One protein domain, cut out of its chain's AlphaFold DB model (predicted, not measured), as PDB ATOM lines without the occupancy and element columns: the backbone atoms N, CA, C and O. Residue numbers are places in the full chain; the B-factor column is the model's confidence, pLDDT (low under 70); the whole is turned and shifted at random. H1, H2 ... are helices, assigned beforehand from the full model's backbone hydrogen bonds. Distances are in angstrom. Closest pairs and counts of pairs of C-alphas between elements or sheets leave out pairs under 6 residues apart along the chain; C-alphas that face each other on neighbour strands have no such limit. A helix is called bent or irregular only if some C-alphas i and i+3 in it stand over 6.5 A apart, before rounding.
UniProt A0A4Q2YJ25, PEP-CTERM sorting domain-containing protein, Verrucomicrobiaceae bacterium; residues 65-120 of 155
ATOM      1  N   GLN A  65     248.430 230.336 165.555       82.25
ATOM      2  CA  GLN A  65     247.969 230.816 166.865       82.25
ATOM      3  C   GLN A  65     246.512 230.448 167.146       82.25
ATOM      4  O   GLN A  65     246.176 230.050 168.256       82.25
ATOM      5  N   LEU A  66     245.648 230.508 166.130       82.75
ATOM      6  CA  LEU A  66     244.258 230.070 166.268       82.75
ATOM      7  C   LEU A  66     244.158 228.557 166.483       82.75
ATOM      8  O   LEU A  66     243.334 228.108 167.278       82.75
ATOM      9  N   ALA A  67     245.021 227.782 165.823       85.94
ATOM     10  CA  ALA A  67     245.097 226.341 166.029       85.94
ATOM     11  C   ALA A  67     245.607 226.009 167.441       85.94
ATOM     12  O   ALA A  67     245.013 225.174 168.113       85.94
ATOM     13  N   ARG A  68     246.626 226.722 167.939       86.81
ATOM     14  CA  ARG A  68     247.144 226.591 169.310       86.81
ATOM     15  C   ARG A  68     246.114 226.994 170.366       86.81
ATOM     16  O   ARG A  68     245.972 226.293 171.359       86.81
ATOM     17  N   LEU A  69     245.356 228.069 170.138       89.06
ATOM     18  CA  LEU A  69     244.266 228.499 171.023       89.06
ATOM     19  C   LEU A  69     243.124 227.476 171.068       89.06
ATOM     20  O   LEU A  69     242.522 227.240 172.113       89.06
ATOM     21  N   TRP A  70     242.797 226.877 169.925       90.50
ATOM     22  CA  TRP A  70     241.844 225.775 169.890       90.50
ATOM     23  C   TRP A  70     242.392 224.552 170.638       90.50
ATOM     24  O   TRP A  70     241.683 223.980 171.467       90.50
ATOM     25  N   ALA A  71     243.653 224.193 170.394       88.94
ATOM     26  CA  ALA A  71     244.303 223.036 170.993       88.94
ATOM     27  C   ALA A  71     244.446 223.162 172.516       88.94
ATOM     28  O   ALA A  71     244.237 222.171 173.209       88.94
ATOM     29  N   SER A  72     244.713 224.360 173.054       88.75
ATOM     30  CA  SER A  72     244.773 224.575 174.506       88.75
ATOM     31  C   SER A  72     243.426 224.285 175.170       88.75
ATOM     32  O   SER A  72     243.355 223.508 176.118       88.75
ATOM     33  N   ARG A  73     242.330 224.805 174.602       89.00
ATOM     34  CA  ARG A  73     240.975 224.528 175.099       89.00
ATOM     35  C   ARG A  73     240.595 223.049 174.950       89.00
ATOM     36  O   ARG A  73     239.947 222.494 175.835       89.00
ATOM     37  N   ALA A  74     240.982 222.416 173.844       88.62
ATOM     38  CA  ALA A  74     240.675 221.013 173.579       88.62
ATOM     39  C   ALA A  74     241.460 220.046 174.487       88.62
ATOM     40  O   ALA A  74     240.908 219.040 174.926       88.62
ATOM     41  N   ALA A  75     242.718 220.359 174.809       89.06
ATOM     42  CA  ALA A  75     243.539 219.576 175.735       89.06
ATOM     43  C   ALA A  75     243.050 219.679 177.195       89.06
ATOM     44  O   ALA A  75     243.199 218.737 177.980       89.06
ATOM     45  N   GLU A  76     242.423 220.796 177.563       88.38
ATOM     46  CA  GLU A  76     241.859 221.007 178.899       88.38
ATOM     47  C   GLU A  76     240.466 220.397 179.076       88.38
ATOM     48  O   GLU A  76     240.142 219.947 180.173       88.38
ATOM     49  N   SER A  77     239.648 220.358 178.019       87.06
ATOM     50  CA  SER A  77     238.241 219.955 178.105       87.06
ATOM     51  C   SER A  77     238.018 218.469 177.771       87.06
ATOM     52  O   SER A  77     238.135 218.082 176.602       87.06
ATOM     53  N   PRO A  78     237.608 217.628 178.745       85.81
ATOM     54  CA  PRO A  78     237.224 216.236 178.487       85.81
ATOM     55  C   PRO A  78     236.003 216.113 177.562       85.81
ATOM     56  O   PRO A  78     235.844 215.096 176.893       85.81
ATOM     57  N   ASP A  79     235.164 217.152 177.495       87.56
ATOM     58  CA  ASP A  79     233.984 217.190 176.626       87.56
ATOM     59  C   ASP A  79     234.362 217.303 175.143       87.56
ATOM     60  O   ASP A  79     233.621 216.849 174.272       87.56
ATOM     61  N   MET A  80     235.515 217.912 174.840       85.94
ATOM     62  CA  MET A  80     236.024 218.031 173.471       85.94
ATOM     63  C   MET A  80     236.816 216.792 173.059       85.94
ATOM     64  O   MET A  80     236.672 216.316 171.934       85.94
ATOM     65  N   ILE A  81     237.656 216.281 173.962       87.62
ATOM     66  CA  ILE A  81     238.486 215.099 173.730       87.62
ATOM     67  C   ILE A  81     238.397 214.194 174.969       87.62
ATOM     68  O   ILE A  81     239.073 214.440 175.970       87.62
ATOM     69  N   PRO A  82     237.602 213.111 174.917       84.25
ATOM     70  CA  PRO A  82     237.389 212.250 176.082       84.25
ATOM     71  C   PRO A  82     238.654 211.528 176.567       84.25
ATOM     72  O   PRO A  82     238.857 211.344 177.767       84.25
ATOM     73  N   SER A  83     239.529 211.110 175.650       89.88
ATOM     74  CA  SER A  83     240.735 210.342 175.980       89.88
ATOM     75  C   SER A  83     241.849 211.238 176.521       89.88
ATOM     76  O   SER A  83     242.330 212.131 175.826       89.88
ATOM     77  N   ALA A  84     242.313 210.952 177.742       85.62
ATOM     78  CA  ALA A  84     243.410 211.684 178.376       85.62
ATOM     79  C   ALA A  84     244.722 211.605 177.576       85.62
ATOM     80  O   ALA A  84     245.392 212.620 177.425       85.62
ATOM     81  N   THR A  85     245.037 210.442 176.998       88.50
ATOM     82  CA  THR A  85     246.227 210.249 176.152       88.50
ATOM     83  C   THR A  85     246.209 211.165 174.933       88.50
ATOM     84  O   THR A  85     247.171 211.891 174.713       88.50
ATOM     85  N   ALA A  86     245.088 211.235 174.208       87.44
ATOM     86  CA  ALA A  86     244.975 212.120 173.046       87.44
ATOM     87  C   ALA A  86     245.037 213.609 173.422       87.44
ATOM     88  O   ALA A  86     245.498 214.423 172.627       87.44
ATOM     89  N   ARG A  87     244.603 213.990 174.633       88.75
ATOM     90  CA  ARG A  87     244.767 215.367 175.133       88.75
ATOM     91  C   ARG A  87     246.233 215.691 175.411       88.75
ATOM     92  O   ARG A  87     246.689 216.762 175.023       88.75
ATOM     93  N   THR A  88     246.973 214.764 176.017       87.50
ATOM     94  CA  THR A  88     248.421 214.906 176.230       87.50
ATOM     95  C   THR A  88     249.182 214.945 174.903       87.50
ATOM     96  O   THR A  88     250.029 215.813 174.722       87.50
ATOM     97  N   GLU A  89     248.850 214.074 173.947       87.50
ATOM     98  CA  GLU A  89     249.445 214.074 172.603       87.50
ATOM     99  C   GLU A  89     249.159 215.377 171.848       87.50
ATOM    100  O   GLU A  89     250.064 215.946 171.240       87.50
ATOM    101  N   LEU A  90     247.930 215.898 171.928       88.50
ATOM    102  CA  LEU A  90     247.566 217.176 171.317       88.50
ATOM    103  C   LEU A  90     248.354 218.342 171.925       88.50
ATOM    104  O   LEU A  90     248.855 219.201 171.198       88.50
ATOM    105  N   ALA A  91     248.477 218.368 173.253       86.31
ATOM    106  CA  ALA A  91     249.255 219.387 173.941       86.31
ATOM    107  C   ALA A  91     250.748 219.289 173.588       86.31
ATOM    108  O   ALA A  91     251.374 220.314 173.329       86.31
ATOM    109  N   ALA A  92     251.300 218.076 173.483       85.06
ATOM    110  CA  ALA A  92     252.676 217.853 173.044       85.06
ATOM    111  C   ALA A  92     252.898 218.301 171.589       85.06
ATOM    112  O   ALA A  92     253.878 218.987 171.305       85.06
ATOM    113  N   HIS A  93     251.964 217.992 170.683       85.38
ATOM    114  CA  HIS A  93     252.049 218.364 169.268       85.38
ATOM    115  C   HIS A  93     252.140 219.881 169.064       85.38
ATOM    116  O   HIS A  93     252.926 220.358 168.250       85.38
ATOM    117  N   TYR A  94     251.364 220.646 169.834       85.31
ATOM    118  CA  TYR A  94     251.377 222.109 169.783       85.31
ATOM    119  C   TYR A  94     252.346 222.763 170.782       85.31
ATOM    120  O   TYR A  94     252.362 223.993 170.873       85.31
ATOM    121  N   GLN A  95     253.144 221.965 171.506       84.38
ATOM    122  CA  GLN A  95     254.071 222.413 172.553       84.38
ATOM    123  C   GLN A  95     253.392 223.319 173.597       84.38
ATOM    124  O   GLN A  95     253.885 224.387 173.959       84.38
ATOM    125  N   LEU A  96     252.208 222.909 174.050       84.38
ATOM    126  CA  LEU A  96     251.396 223.639 175.012       84.38
ATOM    127  C   LEU A  96     251.624 223.105 176.422       84.38
ATOM    128  O   LEU A  96     251.572 221.896 176.663       84.38
ATOM    129  N   VAL A  97     251.803 224.025 177.365       85.56
ATOM    130  CA  VAL A  97     251.806 223.723 178.799       85.56
ATOM    131  C   VAL A  97     250.372 223.835 179.300       85.56
ATOM    132  O   VAL A  97     249.780 224.912 179.264       85.56
ATOM    133  N   THR A  98     249.803 222.713 179.723       83.62
ATOM    134  CA  THR A  98     248.412 222.594 180.182       83.62
ATOM    135  C   THR A  98     248.374 221.742 181.455       83.62
ATOM    136  O   THR A  98     249.363 221.090 181.783       83.62
ATOM    137  N   PRO A  99     247.253 221.647 182.187       81.31
ATOM    138  CA  PRO A  99     247.160 220.752 183.345       81.31
ATOM    139  C   PRO A  99     247.484 219.276 183.042       81.31
ATOM    140  O   PRO A  99     247.797 218.523 183.959       81.31
ATOM    141  N   VAL A 100     247.413 218.855 181.771       79.69
ATOM    142  CA  VAL A 100     247.766 217.497 181.316       79.69
ATOM    143  C   VAL A 100     249.158 217.385 180.683       79.69
ATOM    144  O   VAL A 100     249.546 216.291 180.272       79.69
ATOM    145  N   SER A 101     249.910 218.487 180.596       76.31
ATOM    146  CA  SER A 101     251.256 218.551 180.013       76.31
ATOM    147  C   SER A 101     252.127 219.599 180.723       76.31
ATOM    148  O   SER A 101     251.869 220.799 180.664       76.31
ATOM    149  N   GLY A 102     253.197 219.157 181.383       73.31
ATOM    150  CA  GLY A 102     254.189 220.046 181.997       73.31
ATOM    151  C   GLY A 102     255.370 220.316 181.064       73.31
ATOM    152  O   GLY A 102     255.754 219.444 180.290       73.31
ATOM    153  N   ALA A 103     255.973 221.502 181.162       76.50
ATOM    154  CA  ALA A 103     257.286 221.757 180.577       76.50
ATOM    155  C   ALA A 103     258.374 221.453 181.612       76.50
ATOM    156  O   ALA A 103     258.317 221.950 182.738       76.50
ATOM    157  N   VAL A 104     259.370 220.662 181.219       72.56
ATOM    158  CA  VAL A 104     260.600 220.463 181.989       72.56
ATOM    159  C   VAL A 104     261.698 221.226 181.269       72.56
ATOM    160  O   VAL A 104     262.026 220.915 180.128       72.56
ATOM    161  N   VAL A 105     262.226 222.254 181.927       73.75
ATOM    162  CA  VAL A 105     263.379 223.007 181.433       73.75
ATOM    163  C   VAL A 105     264.616 222.403 182.076       73.75
ATOM    164  O   VAL A 105     264.723 222.377 183.302       73.75
ATOM    165  N   LEU A 106     265.522 221.895 181.246       74.31
ATOM    166  CA  LEU A 106     266.844 221.467 181.687       74.31
ATOM    167  C   LEU A 106     267.822 222.629 181.496       74.31
ATOM    168  O   LEU A 106     267.750 223.343 180.493       74.31
ATOM    169  N   GLU A 107     268.698 222.830 182.478       75.75
ATOM    170  CA  GLU A 107     269.591 223.995 182.558       75.75
ATOM    171  C   GLU A 107     270.802 223.846 181.631       75.75
ATOM    172  O   GLU A 107     271.334 224.831 181.124       75.75
ATOM    173  N   THR A 108     271.254 222.613 181.387       77.81
ATOM    174  CA  THR A 108     272.481 222.360 180.624       77.81
ATOM    175  C   THR A 108     272.236 221.466 179.417       77.81
ATOM    176  O   THR A 108     271.492 220.491 179.483       77.81
ATOM    177  N   GLN A 109     272.922 221.761 178.306       69.56
ATOM    178  CA  GLN A 109     272.860 220.959 177.073       69.56
ATOM    179  C   GLN A 109     273.212 219.484 177.324       69.56
ATOM    180  O   GLN A 109     272.596 218.589 176.763       69.56
ATOM    181  N   GLN A 110     274.131 219.232 178.254       72.12
ATOM    182  CA  GLN A 110     274.528 217.885 178.649       72.12
ATOM    183  C   GLN A 110     273.370 217.079 179.267       72.12
ATOM    184  O   GLN A 110     273.264 215.885 179.024       72.12
ATOM    185  N   GLN A 111     272.445 217.726 179.990       71.62
ATOM    186  CA  GLN A 111     271.243 217.062 180.514       71.62
ATOM    187  C   GLN A 111     270.248 216.699 179.402       71.62
ATOM    188  O   GLN A 111     269.531 215.708 179.524       71.62
ATOM    189  N   TYR A 112     270.197 217.476 178.318       72.44
ATOM    190  CA  TYR A 112     269.406 217.124 177.136       72.44
ATOM    191  C   TYR A 112     269.981 215.881 176.453       72.44
ATOM    192  O   TYR A 112     269.237 214.942 176.170       72.44
ATOM    193  N   ASP A 113     271.302 215.841 176.277       75.69
ATOM    194  CA  ASP A 113     271.998 214.725 175.636       75.69
ATOM    195  C   ASP A 113     271.872 213.429 176.463       75.69
ATOM    196  O   ASP A 113     271.555 212.372 175.910       75.69
ATOM    197  N   ASP A 114     272.009 213.516 177.791       76.88
ATOM    198  CA  ASP A 114     271.885 212.378 178.717       76.88
ATOM    199  C   ASP A 114     270.464 211.783 178.752       76.88
ATOM    200  O   ASP A 114     270.286 210.584 178.982       76.88
ATOM    201  N   HIS A 115     269.438 212.604 178.505       72.38
ATOM    202  CA  HIS A 115     268.039 212.171 178.438       72.38
ATOM    203  C   HIS A 115     267.539 211.921 177.007       72.38
ATOM    204  O   HIS A 115     266.369 211.579 176.824       72.38
ATOM    205  N   GLY A 116     268.405 212.060 175.996       74.50
ATOM    206  CA  GLY A 116     268.039 211.909 174.585       74.50
ATOM    207  C   GLY A 116     266.968 212.905 174.129       74.50
ATOM    208  O   GLY A 116     266.169 212.595 173.245       74.50
ATOM    209  N   LEU A 117     266.913 214.078 174.759       70.06
ATOM    210  CA  LEU A 117     265.937 215.124 174.483       70.06
ATOM    211  C   LEU A 117     266.559 216.170 173.562       70.06
ATOM    212  O   LEU A 117     267.625 216.704 173.838       70.06
ATOM    213  N   THR A 118     265.874 216.524 172.482       68.31
ATOM    214  CA  THR A 118     266.251 217.679 171.660       68.31
ATOM    215  C   THR A 118     265.610 218.948 172.232       68.31
ATOM    216  O   THR A 118     264.402 218.919 172.499       68.31
ATOM    217  N   PRO A 119     266.354 220.059 172.407       65.38
ATOM    218  CA  PRO A 119     265.773 221.339 172.804       65.38
ATOM    219  C   PRO A 119     264.623 221.736 171.871       65.38
ATOM    220  O   PRO A 119     264.685 221.485 170.667       65.38
ATOM    221  N   ALA A 120     263.568 222.347 172.414       64.44
ATOM    222  CA  ALA A 120     262.454 222.816 171.596       64.44
ATOM    223  C   ALA A 120     262.950 223.860 170.580       64.44
ATOM    224  O   ALA A 120     263.594 224.841 170.958       64.44
TER     225      ALA A 120
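This is residues 65 to 120 of the 155 residues of the protein "PEP-CTERM sorting domain-containing protein" of Verrucomicrobiaceae bacterium (UniProt A0A4Q2YJ25). A small helical hairpin, H1 and H2 side by side and running opposite ways, makes one end of an elongated domain, and a short helix, H3, sits far off at the other end. The two ends are joined by a long link, residues 94 to 108, which first folds back beside the hairpin and then, from about Gly 102 to Thr 108, runs out as a stretched arm to H3; residues 115 to 120 turn back from H3 toward the hairpin. The printed part has 56 residues with three named helices, in the order H1, H2, H3 along the chain, and no named strand; the class is all helix, with 28 of the 56 residues in named elements. The whole is loose, with a radius of gyration of the C-alphas of 13.3 A, and the C-alphas span 40 by 23 by 14 A along their three main axes.

The longest helix is H1, residues 65 to 76, and it touches H2, residues 84 to 93, with 9 pairs of C-alphas within 8 A. The closest C-alphas of the two helices are those of Ala 75 and Arg 87, 4.4 A apart. H1 touches H2 with residues 71 to 76 alone. The lines of the two helices stand at a shallow tilt of 23 degrees, and they run opposite ways. Their centres are 11.1 A apart. H1 and H2 are a helical hairpin, two helices that follow each other in the chain, touch and run opposite ways. The third helix, H3, residues 109 to 114, touches no helix. H1 and H3 are apart, with no C-alpha of the one within 8 A of the other. H2 and H3 are apart by the same test, though they follow each other in the chain. In H1, H2 and H3 every pair of O of residue i and N of residue i+4 is within hydrogen-bond range. None of the three helices is bent.

H1, residues 65 to 76, begins with the C-alpha of Gln 65 at (247.969, 230.816, 166.865) and measures 16.7 A from first to last C-alpha, that of Glu 76 standing at (241.859, 221.007, 178.899). H2, residues 84 to 93, measures 14.2 A from the C-alpha of Ala 84 to that of His 93, the latter at (252.049, 218.364, 169.268). H3, residues 109 to 114, is 8.8 A long between its first and last C-alphas and ends with the C-alpha of Asp 114 at (271.885, 212.378, 178.717). In the stretch before H3, the C-alpha of Gly 102 is at (254.189, 220.046, 181.997) and that of Thr 108 at (272.481, 222.360, 180.624).

The two C-alphas farthest apart are those of Asp 79, between H1 and H2, and Gln 110, in H3, at 40.6 A. The first and last printed C-alphas, those of Gln 65 and Ala 120, are 17.2 A apart. The printed part has no cut. The link from H1 to H2 has 7 residues and is short, not tight, while the link from H2 to H3 has 15 residues and is long. The C-alphas of that long link, residues 94 to 108, lie 4 to 21 A from the mean of all C-alphas. The mean pLDDT of the printed part of this model is 81.5; it is 88 for H1, 87 for H2 and 73 for H3. Four residues are under 70, namely residue 109 and residues 118 to 120.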